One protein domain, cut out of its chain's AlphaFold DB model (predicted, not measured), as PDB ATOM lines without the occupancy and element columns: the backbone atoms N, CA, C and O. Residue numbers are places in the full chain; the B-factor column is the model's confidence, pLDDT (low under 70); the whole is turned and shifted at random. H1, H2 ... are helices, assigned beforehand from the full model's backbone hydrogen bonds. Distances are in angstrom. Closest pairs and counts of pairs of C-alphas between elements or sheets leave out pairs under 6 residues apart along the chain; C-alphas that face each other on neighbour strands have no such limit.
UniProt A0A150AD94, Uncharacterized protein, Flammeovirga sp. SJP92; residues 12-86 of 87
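What this domain is: This is residues 12 to 86 of the 87 residues of an uncharacterized protein of Flammeovirga sp. SJP92 (UniProt A0A150AD94). The long helix H3 has H1 and H2 packed on its first part as a small head, and past its other end H4 turns off in an L, with residues 70 to 86 sticking out. The printed 75 residues, with four named helices in the order H1 to H4 and no named strand, are all helix in class and extended, with a radius of gyration of the C-alphas of 17.8 A and spans of 52 by 29 by 25 A.

How they stand to each other: H3, residues 41 to 62, touches H1, residues 12 to 20, at a tilt of 37 degrees, only just steep; the closest C-alphas, Val 16 and Leu 47, are 5.7 A apart. H2, residues 31 to 39, touches H3 only at the corner, by residues 43 to 47 of H3 alone; the closest C-alphas, Ile 37 and Cys 43, are 5.1 A apart. H4, residues 66 to 84, is close to H3 but not clearly touching, about perpendicular at 90 degrees; C-alphas 60 and 68, the closest, are 7.6 A apart. In H1 to H4 every O i to N i+4 pair is within hydrogen-bond range.

Where its parts are: H3 is 31.7 A long from first to last C-alpha and begins at C-alpha 41 at (-43.553, 18.854, 30.873); H4 is 27.1 A long and ends at C-alpha 84 at (-39.566, 66.232, 33.269).

The domain as a whole: The printed part has no cut and no long link; model pLDDT is under 70 at residues 23 to 27 and 83 to 86.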
ATOM      1  N   CYS A  12     -38.062  25.745  23.256       87.44
ATOM      2  CA  CYS A  12     -39.374  25.473  23.834       87.44
ATOM      3  C   CYS A  12     -40.204  26.753  24.017       87.44
ATOM      4  O   CYS A  12     -41.354  26.830  23.586       87.44
ATOM      5  N   SER A  13     -39.591  27.790  24.591       87.06
ATOM      6  CA  SER A  13     -40.250  29.079  24.825       87.06
ATOM      7  C   SER A  13     -40.728  29.704  23.515       87.06
ATOM      8  O   SER A  13     -41.866  30.153  23.423       87.06
ATOM      9  N   ASN A  14     -39.877  29.688  22.487       87.12
ATOM     10  CA  ASN A  14     -40.193  30.243  21.177       87.12
ATOM     11  C   ASN A  14     -41.340  29.486  20.505       87.12
ATOM     12  O   ASN A  14     -42.283  30.122  20.046       87.12
ATOM     13  N   LYS A  15     -41.306  28.146  20.489       88.06
ATOM     14  CA  LYS A  15     -42.371  27.352  19.858       88.06
ATOM     15  C   LYS A  15     -43.712  27.531  20.583       88.06
ATOM     16  O   LYS A  15     -44.736  27.728  19.933       88.06
ATOM     17  N   VAL A  16     -43.714  27.571  21.919       90.19
ATOM     18  CA  VAL A  16     -44.923  27.868  22.710       90.19
ATOM     19  C   VAL A  16     -45.460  29.272  22.412       90.19
ATOM     20  O   VAL A  16     -46.665  29.439  22.224       90.19
ATOM     21  N   LEU A  17     -44.594  30.287  22.330       88.62
ATOM     22  CA  LEU A  17     -45.007  31.648  21.978       88.62
ATOM     23  C   LEU A  17     -45.598  31.715  20.564       88.62
ATOM     24  O   LEU A  17     -46.648  32.335  20.396       88.62
ATOM     25  N   SER A  18     -44.995  31.024  19.593       87.19
ATOM     26  CA  SER A  18     -45.535  30.894  18.233       87.19
ATOM     27  C   SER A  18     -46.900  30.203  18.210       87.19
ATOM     28  O   SER A  18     -47.777  30.603  17.446       87.19
ATOM     29  N   TRP A  19     -47.137  29.204  19.074       88.62
ATOM     30  CA  TRP A  19     -48.470  28.608  19.229       88.62
ATOM     31  C   TRP A  19     -49.469  29.651  19.740       88.62
ATOM     32  O   TRP A  19     -50.558  29.826  19.182       88.62
ATOM     33  N   LEU A  20     -49.111  30.338  20.827       88.25
ATOM     34  CA  LEU A  20     -49.993  31.264  21.529       88.25
ATOM     35  C   LEU A  20     -50.360  32.464  20.666       88.25
ATOM     36  O   LEU A  20     -51.534  32.817  20.600       88.25
ATOM     37  N   TYR A  21     -49.395  33.086  20.004       83.62
ATOM     38  CA  TYR A  21     -49.578  34.298  19.218       83.62
ATOM     39  C   TYR A  21     -49.416  33.949  17.744       83.62
ATOM     40  O   TYR A  21     -48.368  34.166  17.147       83.62
ATOM     41  N   ARG A  22     -50.482  33.371  17.172       70.75
ATOM     42  CA  ARG A  22     -50.647  33.201  15.723       70.75
ATOM     43  C   ARG A  22     -50.679  34.574  15.044       70.75
ATOM     44  O   ARG A  22     -51.756  35.040  14.686       70.75
ATOM     45  N   ASP A  23     -49.535  35.227  14.898       54.22
ATOM     46  CA  ASP A  23     -49.439  36.517  14.223       54.22
ATOM     47  C   ASP A  23     -48.666  36.356  12.915       54.22
ATOM     48  O   ASP A  23     -47.447  36.230  12.893       54.22
ATOM     49  N   THR A  24     -49.454  36.254  11.840       53.09
ATOM     50  CA  THR A  24     -49.300  36.757  10.458       53.09
ATOM     51  C   THR A  24     -47.966  36.728   9.696       53.09
ATOM     52  O   THR A  24     -47.968  37.056   8.512       53.09
ATOM     53  N   SER A  25     -46.851  36.276  10.258       54.47
ATOM     54  CA  SER A  25     -45.592  36.108   9.530       54.47
ATOM     55  C   SER A  25     -44.908  34.793   9.904       54.47
ATOM     56  O   SER A  25     -44.091  34.730  10.813       54.47
ATOM     57  N   TYR A  26     -45.214  33.752   9.126       50.34
ATOM     58  CA  TYR A  26     -44.283  32.661   8.810       50.34
ATOM     59  C   TYR A  26     -43.812  31.722   9.933       50.34
ATOM     60  O   TYR A  26     -42.617  31.472  10.055       50.34
ATOM     61  N   THR A  27     -44.720  31.065  10.660       56.69
ATOM     62  CA  THR A  27     -44.515  29.637  11.004       56.69
ATOM     63  C   THR A  27     -45.814  29.013  11.499       56.69
ATOM     64  O   THR A  27     -46.259  29.260  12.617       56.69
ATOM     65  N   THR A  28     -46.440  28.179  10.669       72.06
ATOM     66  CA  THR A  28     -47.383  27.191  11.207       72.06
ATOM     67  C   THR A  28     -46.519  26.131  11.877       72.06
ATOM     68  O   THR A  28     -45.678  25.551  11.196       72.06
ATOM     69  N   LEU A  29     -46.663  25.930  13.190       80.88
ATOM     70  CA  LEU A  29     -45.963  24.843  13.886       80.88
ATOM     71  C   LEU A  29     -46.284  23.514  13.194       80.88
ATOM     72  O   LEU A  29     -47.459  23.254  12.902       80.88
ATOM     73  N   SER A  30     -45.258  22.700  12.940       88.44
ATOM     74  CA  SER A  30     -45.447  21.333  12.448       88.44
ATOM     75  C   SER A  30     -46.155  20.481  13.509       88.44
ATOM     76  O   SER A  30     -46.244  20.873  14.673       88.44
ATOM     77  N   GLU A  31     -46.678  19.314  13.128       88.81
ATOM     78  CA  GLU A  31     -47.211  18.374  14.126       88.81
ATOM     79  C   GLU A  31     -46.109  17.900  15.086       88.81
ATOM     80  O   GLU A  31     -46.340  17.870  16.288       88.81
ATOM     81  N   GLU A  32     -44.886  17.684  14.594       90.62
ATOM     82  CA  GLU A  32     -43.722  17.335  15.425       90.62
ATOM     83  C   GLU A  32     -43.393  18.424  16.461       90.62
ATOM     84  O   GLU A  32     -43.077  18.129  17.611       90.62
ATOM     85  N   ASP A  33     -43.500  19.705  16.090       89.00
ATOM     86  CA  ASP A  33     -43.294  20.809  17.031       89.00
ATOM     87  C   ASP A  33     -44.377  20.848  18.111       89.00
ATOM     88  O   ASP A  33     -44.101  21.220  19.255       89.00
ATOM     89  N   LYS A  34     -45.617  20.490  17.757       89.88
ATOM     90  CA  LYS A  34     -46.717  20.411  18.720       89.88
ATOM     91  C   LYS A  34     -46.531  19.229  19.660       89.88
ATOM     92  O   LYS A  34     -46.701  19.415  20.860       89.88
ATOM     93  N   GLU A  35     -46.155  18.066  19.135       93.19
ATOM     94  CA  GLU A  35     -45.816  16.880  19.928       93.19
ATOM     95  C   GLU A  35     -44.679  17.197  20.900       93.19
ATOM     96  O   GLU A  35     -44.847  17.023  22.101       93.19
ATOM     97  N   PHE A  36     -43.595  17.822  20.431       91.19
ATOM     98  CA  PHE A  36     -42.493  18.265  21.290       91.19
ATOM     99  C   PHE A  36     -42.954  19.161  22.453       91.19
ATOM    100  O   PHE A  36     -42.497  18.999  23.585       91.19
ATOM    101  N   ILE A  37     -43.850  20.118  22.192       90.69
ATOM    102  CA  ILE A  37     -44.378  21.012  23.235       90.69
ATOM    103  C   ILE A  37     -45.212  20.246  24.264       90.69
ATOM    104  O   ILE A  37     -45.185  20.606  25.440       90.69
ATOM    105  N   LEU A  38     -45.987  19.256  23.824       91.62
ATOM    106  CA  LEU A  38     -46.876  18.486  24.690       91.62
ATOM    107  C   LEU A  38     -46.124  17.404  25.478       91.62
ATOM    108  O   LEU A  38     -46.485  17.138  26.619       91.62
ATOM    109  N   ASP A  39     -45.065  16.833  24.907       92.56
ATOM    110  CA  ASP A  39     -44.270  15.778  25.539       92.56
ATOM    111  C   ASP A  39     -43.280  16.326  26.583       92.56
ATOM    112  O   ASP A  39     -42.973  15.658  27.577       92.56
ATOM    113  N   ASP A  40     -42.782  17.557  26.412       90.81
ATOM    114  CA  ASP A  40     -41.951  18.209  27.426       90.81
ATOM    115  C   ASP A  40     -42.814  18.894  28.499       90.81
ATOM    116  O   ASP A  40     -43.411  19.949  28.286       90.81
ATOM    117  N   SER A  41     -42.799  18.334  29.714       88.75
ATOM    118  CA  SER A  41     -43.553  18.854  30.873       88.75
ATOM    119  C   SER A  41     -43.335  20.345  31.185       88.75
ATOM    120  O   SER A  41     -44.217  21.000  31.745       88.75
ATOM    121  N   SER A  42     -42.166  20.905  30.859       88.81
ATOM    122  CA  SER A  42     -41.889  22.326  31.074       88.81
ATOM    123  C   SER A  42     -42.557  23.160  29.982       88.81
ATOM    124  O   SER A  42     -43.172  24.184  30.287       88.81
ATOM    125  N   CYS A  43     -42.480  22.714  28.726       90.81
ATOM    126  CA  CYS A  43     -43.155  23.339  27.590       90.81
ATOM    127  C   CYS A  43     -44.672  23.312  27.728       90.81
ATOM    128  O   CYS A  43     -45.314  24.349  27.553       90.81
ATOM    129  N   GLU A  44     -45.237  22.177  28.128       92.38
ATOM    130  CA  GLU A  44     -46.668  22.025  28.369       92.38
ATOM    131  C   GLU A  44     -47.134  22.976  29.483       92.38
ATOM    132  O   GLU A  44     -48.076  23.758  29.308       92.38
ATOM    133  N   ALA A  45     -46.419  23.000  30.614       91.69
ATOM    134  CA  ALA A  45     -46.715  23.914  31.712       91.69
ATOM    135  C   ALA A  45     -46.618  25.385  31.274       91.69
ATOM    136  O   ALA A  45     -47.442  26.215  31.678       91.69
ATOM    137  N   PHE A  46     -45.640  25.725  30.433       92.50
ATOM    138  CA  PHE A  46     -45.504  27.071  29.888       92.50
ATOM    139  C   PHE A  46     -46.641  27.426  28.925       92.50
ATOM    140  O   PHE A  46     -47.169  28.534  29.015       92.50
ATOM    141  N   LEU A  47     -47.085  26.493  28.080       93.06
ATOM    142  CA  LEU A  47     -48.235  26.670  27.194       93.06
ATOM    143  C   LEU A  47     -49.516  26.923  27.997       93.06
ATOM    144  O   LEU A  47     -50.201  27.917  27.752       93.06
ATOM    145  N   ILE A  48     -49.810  26.102  29.009       94.06
ATOM    146  CA  ILE A  48     -50.970  26.277  29.905       94.06
ATOM    147  C   ILE A  48     -50.904  27.641  30.615       94.06
ATOM    148  O   ILE A  48     -51.886  28.391  30.642       94.06
ATOM    149  N   ASN A  49     -49.716  27.964  31.140       92.88
ATOM    150  CA  ASN A  49     -49.219  29.295  31.501       92.88
ATOM    151  C   ASN A  49     -49.752  30.405  30.591       92.88
ATOM    152  O   ASN A  49     -50.585  31.245  30.954       92.88
ATOM    153  N   GLY A  50     -49.221  30.393  29.378       92.31
ATOM    154  CA  GLY A  50     -49.420  31.428  28.390       92.31
ATOM    155  C   GLY A  50     -50.855  31.514  27.888       92.31
ATOM    156  O   GLY A  50     -51.319  32.624  27.653       92.31
ATOM    157  N   VAL A  51     -51.610  30.411  27.809       93.19
ATOM    158  CA  VAL A  51     -53.039  30.441  27.439       93.19
ATOM    159  C   VAL A  51     -53.839  31.264  28.450       93.19
ATOM    160  O   VAL A  51     -54.623  32.132  28.058       93.19
ATOM    161  N   LYS A  52     -53.621  31.048  29.754       93.06
ATOM    162  CA  LYS A  52     -54.304  31.809  30.814       93.06
ATOM    163  C   LYS A  52     -53.933  33.289  30.769       93.06
ATOM    164  O   LYS A  52     -54.814  34.144  30.864       93.06
ATOM    165  N   VAL A  53     -52.644  33.590  30.593       91.12
ATOM    166  CA  VAL A  53     -52.149  34.970  30.480       91.12
ATOM    167  C   VAL A  53     -52.732  35.653  29.244       91.12
ATOM    168  O   VAL A  53     -53.291  36.739  29.367       91.12
ATOM    169  N   LYS A  54     -52.695  35.005  28.077       89.69
ATOM    170  CA  LYS A  54     -53.266  35.533  26.833       89.69
ATOM    171  C   LYS A  54     -54.763  35.806  26.981       89.69
ATOM    172  O   LYS A  54     -55.232  36.867  26.584       89.69
ATOM    173  N   ALA A  55     -55.516  34.903  27.611       89.19
ATOM    174  CA  ALA A  55     -56.934  35.121  27.883       89.19
ATOM    175  C   ALA A  55     -57.175  36.331  28.807       89.19
ATOM    176  O   ALA A  55     -58.106  37.104  28.581       89.19
ATOM    177  N   ALA A  56     -56.337  36.523  29.830       87.50
ATOM    178  CA  ALA A  56     -56.412  37.695  30.700       87.50
ATOM    179  C   ALA A  56     -56.076  38.995  29.951       87.50
ATOM    180  O   ALA A  56     -56.788  39.986  30.110       87.50
ATOM    181  N   LEU A  57     -55.047  38.980  29.099       87.25
ATOM    182  CA  LEU A  57     -54.668  40.118  28.257       87.25
ATOM    183  C   LEU A  57     -55.776  40.483  27.265       87.25
ATOM    184  O   LEU A  57     -56.142  41.652  27.178       87.25
ATOM    185  N   ASN A  58     -56.382  39.498  26.599       87.50
ATOM    186  CA  ASN A  58     -57.512  39.729  25.697       87.50
ATOM    187  C   ASN A  58     -58.687  40.394  26.427       87.50
ATOM    188  O   ASN A  58     -59.243  41.370  25.934       87.50
ATOM    189  N   ARG A  59     -59.018  39.937  27.645       88.50
ATOM    190  CA  ARG A  59     -60.067  40.565  28.468       88.50
ATOM    191  C   ARG A  59     -59.742  42.011  28.825       88.50
ATOM    192  O   ARG A  59     -60.635  42.851  28.790       88.50
ATOM    193  N   ILE A  60     -58.487  42.299  29.175       86.75
ATOM    194  CA  ILE A  60     -58.032  43.666  29.457       86.75
ATOM    195  C   ILE A  60     -58.169  44.545  28.211       86.75
ATOM    196  O   ILE A  60     -58.621  45.677  28.337       86.75
ATOM    197  N   ASN A  61     -57.810  44.028  27.035       84.12
ATOM    198  CA  ASN A  61     -57.874  44.771  25.780       84.12
ATOM    199  C   ASN A  61     -59.321  45.066  25.350       84.12
ATOM    200  O   ASN A  61     -59.641  46.184  24.965       84.12
ATOM    201  N   GLU A  62     -60.216  44.080  25.451       87.69
ATOM    202  CA  GLU A  62     -61.616  44.226  25.035       87.69
ATOM    203  C   GLU A  62     -62.460  45.026  26.035       87.69
ATOM    204  O   GLU A  62     -63.327  45.807  25.641       87.69
ATOM    205  N   LYS A  63     -62.260  44.798  27.339       89.31
ATOM    206  CA  LYS A  63     -63.058  45.395  28.423       89.31
ATOM    207  C   LYS A  63     -62.167  45.714  29.627       89.31
ATOM    208  O   LYS A  63     -62.224  45.011  30.644       89.31
ATOM    209  N   PRO A  64     -61.348  46.775  29.550       83.69
ATOM    210  CA  PRO A  64     -60.477  47.146  30.653       83.69
ATOM    211  C   PRO A  64     -61.311  47.549  31.874       83.69
ATOM    212  O   PRO A  64     -62.245  48.346  31.785       83.69
ATOM    213  N   SER A  65     -60.971  47.003  33.045       88.31
ATOM    214  CA  SER A  65     -61.620  47.410  34.296       88.31
ATOM    215  C   SER A  65     -61.238  48.847  34.668       88.31
ATOM    216  O   SER A  65     -60.139  49.296  34.341       88.31
ATOM    217  N   GLN A  66     -62.079  49.547  35.441       88.81
ATOM    218  CA  GLN A  66     -61.742  50.883  35.964       88.81
ATOM    219  C   GLN A  66     -60.395  50.899  36.705       88.81
ATOM    220  O   GLN A  66     -59.609  51.832  36.559       88.81
ATOM    221  N   ARG A  67     -60.092  49.833  37.460       88.81
ATOM    222  CA  ARG A  67     -58.804  49.671  38.148       88.81
ATOM    223  C   ARG A  67     -57.641  49.551  37.162       88.81
ATOM    224  O   ARG A  67     -56.594  50.143  37.393       88.81
ATOM    225  N   THR A  68     -57.821  48.806  36.075       86.69
ATOM    226  CA  THR A  68     -56.806  48.655  35.023       86.69
ATOM    227  C   THR A  68     -56.529  49.988  34.336       86.69
ATOM    228  O   THR A  68     -55.370  50.363  34.204       86.69
ATOM    229  N   ILE A  69     -57.580  50.731  33.974       86.12
ATOM    230  CA  ILE A  69     -57.461  52.067  33.374       86.12
ATOM    231  C   ILE A  69     -56.696  52.996  34.318       86.12
ATOM    232  O   ILE A  69     -55.725  53.621  33.904       86.12
ATOM    233  N   LYS A  70     -57.072  53.031  35.605       92.62
ATOM    234  CA  LYS A  70     -56.369  53.834  36.611       92.62
ATOM    235  C   LYS A  70     -54.884  53.478  36.691       92.62
ATOM    236  O   LYS A  70     -54.055  54.374  36.651       92.62
ATOM    237  N   ASN A  71     -54.544  52.191  36.753       90.25
ATOM    238  CA  ASN A  71     -53.148  51.759  36.825       90.25
ATOM    239  C   ASN A  71     -52.337  52.194  35.590       90.25
ATOM    240  O   ASN A  71     -51.186  52.593  35.741       90.25
ATOM    241  N   ILE A  72     -52.924  52.121  34.389       86.38
ATOM    242  CA  ILE A  72     -52.281  52.582  33.149       86.38
ATOM    243  C   ILE A  72     -52.045  54.096  33.208       86.38
ATOM    244  O   ILE A  72     -50.944  54.553  32.915       86.38
ATOM    245  N   MET A  73     -53.046  54.865  33.644       90.62
ATOM    246  CA  MET A  73     -52.937  56.319  33.795       90.62
ATOM    247  C   MET A  73     -51.890  56.717  34.844       90.62
ATOM    248  O   MET A  73     -51.075  57.600  34.592       90.62
ATOM    249  N   ASP A  74     -51.873  56.044  35.998       94.06
ATOM    250  CA  ASP A  74     -50.899  56.283  37.068       94.06
ATOM    251  C   ASP A  74     -49.470  55.973  36.596       94.06
ATOM    252  O   ASP A  74     -48.529  56.681  36.951       94.06
ATOM    253  N   TYR A  75     -49.299  54.923  35.786       91.62
ATOM    254  CA  TYR A  75     -48.013  54.589  35.183       91.62
ATOM    255  C   TYR A  75     -47.571  55.647  34.165       91.62
ATOM    256  O   TYR A  75     -46.445  56.130  34.248       91.62
ATOM    257  N   ALA A  76     -48.460  56.050  33.252       89.69
ATOM    258  CA  ALA A  76     -48.169  57.071  32.245       89.69
ATOM    259  C   ALA A  76     -47.784  58.410  32.887       89.69
ATOM    260  O   ALA A  76     -46.799  59.024  32.491       89.69
ATOM    261  N   LYS A  77     -48.507  58.820  33.935       92.38
ATOM    262  CA  LYS A  77     -48.195  60.035  34.688       92.38
ATOM    263  C   LYS A  77     -46.790  59.988  35.295       92.38
ATOM    264  O   LYS A  77     -46.033  60.932  35.138       92.38
ATOM    265  N   LYS A  78     -46.421  58.870  35.928       93.56
ATOM    266  CA  LYS A  78     -45.077  58.701  36.503       93.56
ATOM    267  C   LYS A  78     -43.967  58.742  35.457       93.56
ATOM    268  O   LYS A  78     -42.899  59.251  35.766       93.56
ATOM    269  N   ALA A  79     -44.198  58.186  34.269       87.75
ATOM    270  CA  ALA A  79     -43.214  58.218  33.190       87.75
ATOM    271  C   ALA A  79     -42.950  59.659  32.721       87.75
ATOM    272  O   ALA A  79     -41.796  60.053  32.605       87.75
ATOM    273  N   ILE A  80     -44.011  60.454  32.562       85.69
ATOM    274  CA  ILE A  80     -43.922  61.879  32.207       85.69
ATOM    275  C   ILE A  80     -43.212  62.670  33.315       85.69
ATOM    276  O   ILE A  80     -42.238  63.363  33.045       85.69
ATOM    277  N   ASP A  81     -43.638  62.501  34.572       86.06
ATOM    278  CA  ASP A  81     -43.038  63.198  35.719       86.06
ATOM    279  C   ASP A  81     -41.529  62.871  35.864       86.06
ATOM    280  O   ASP A  81     -40.746  63.707  36.315       86.06
ATOM    281  N   GLN A  82     -41.100  61.660  35.480       78.44
ATOM    282  CA  GLN A  82     -39.688  61.255  35.484       78.44
ATOM    283  C   GLN A  82     -38.880  61.862  34.329       78.44
ATOM    284  O   GLN A  82     -37.733  62.260  34.552       78.44
ATOM    285  N   GLU A  83     -39.459  61.973  33.132       68.31
ATOM    286  CA  GLU A  83     -38.836  62.664  31.994       68.31
ATOM    287  C   GLU A  83     -38.654  64.163  32.277       68.31
ATOM    288  O   GLU A  83     -37.577  64.703  32.023       68.31
ATOM    289  N   ASP A  84     -39.637  64.809  32.909       58.88
ATOM    290  CA  ASP A  84     -39.566  66.232  33.269       58.88
ATOM    291  C   ASP A  84     -38.558  66.525  34.395       58.88
ATOM    292  O   ASP A  84     -38.002  67.617  34.460       58.88
ATOM    293  N   SER A  85     -38.284  65.558  35.276       58.47
ATOM    294  CA  SER A  85     -37.306  65.707  36.372       58.47
ATOM    295  C   SER A  85     -35.842  65.448  35.976       58.47
ATOM    296  O   SER A  85     -34.951  65.561  36.821       58.47
ATOM    297  N   SER A  86     -35.595  65.097  34.710       55.44
ATOM    298  CA  SER A  86     -34.260  64.816  34.158       55.44
ATOM    299  C   SER A  86     -33.757  65.894  33.178       55.44
ATOM    300  O   SER A  86     -32.688  65.713  32.592       55.44
TER     301      SER A  86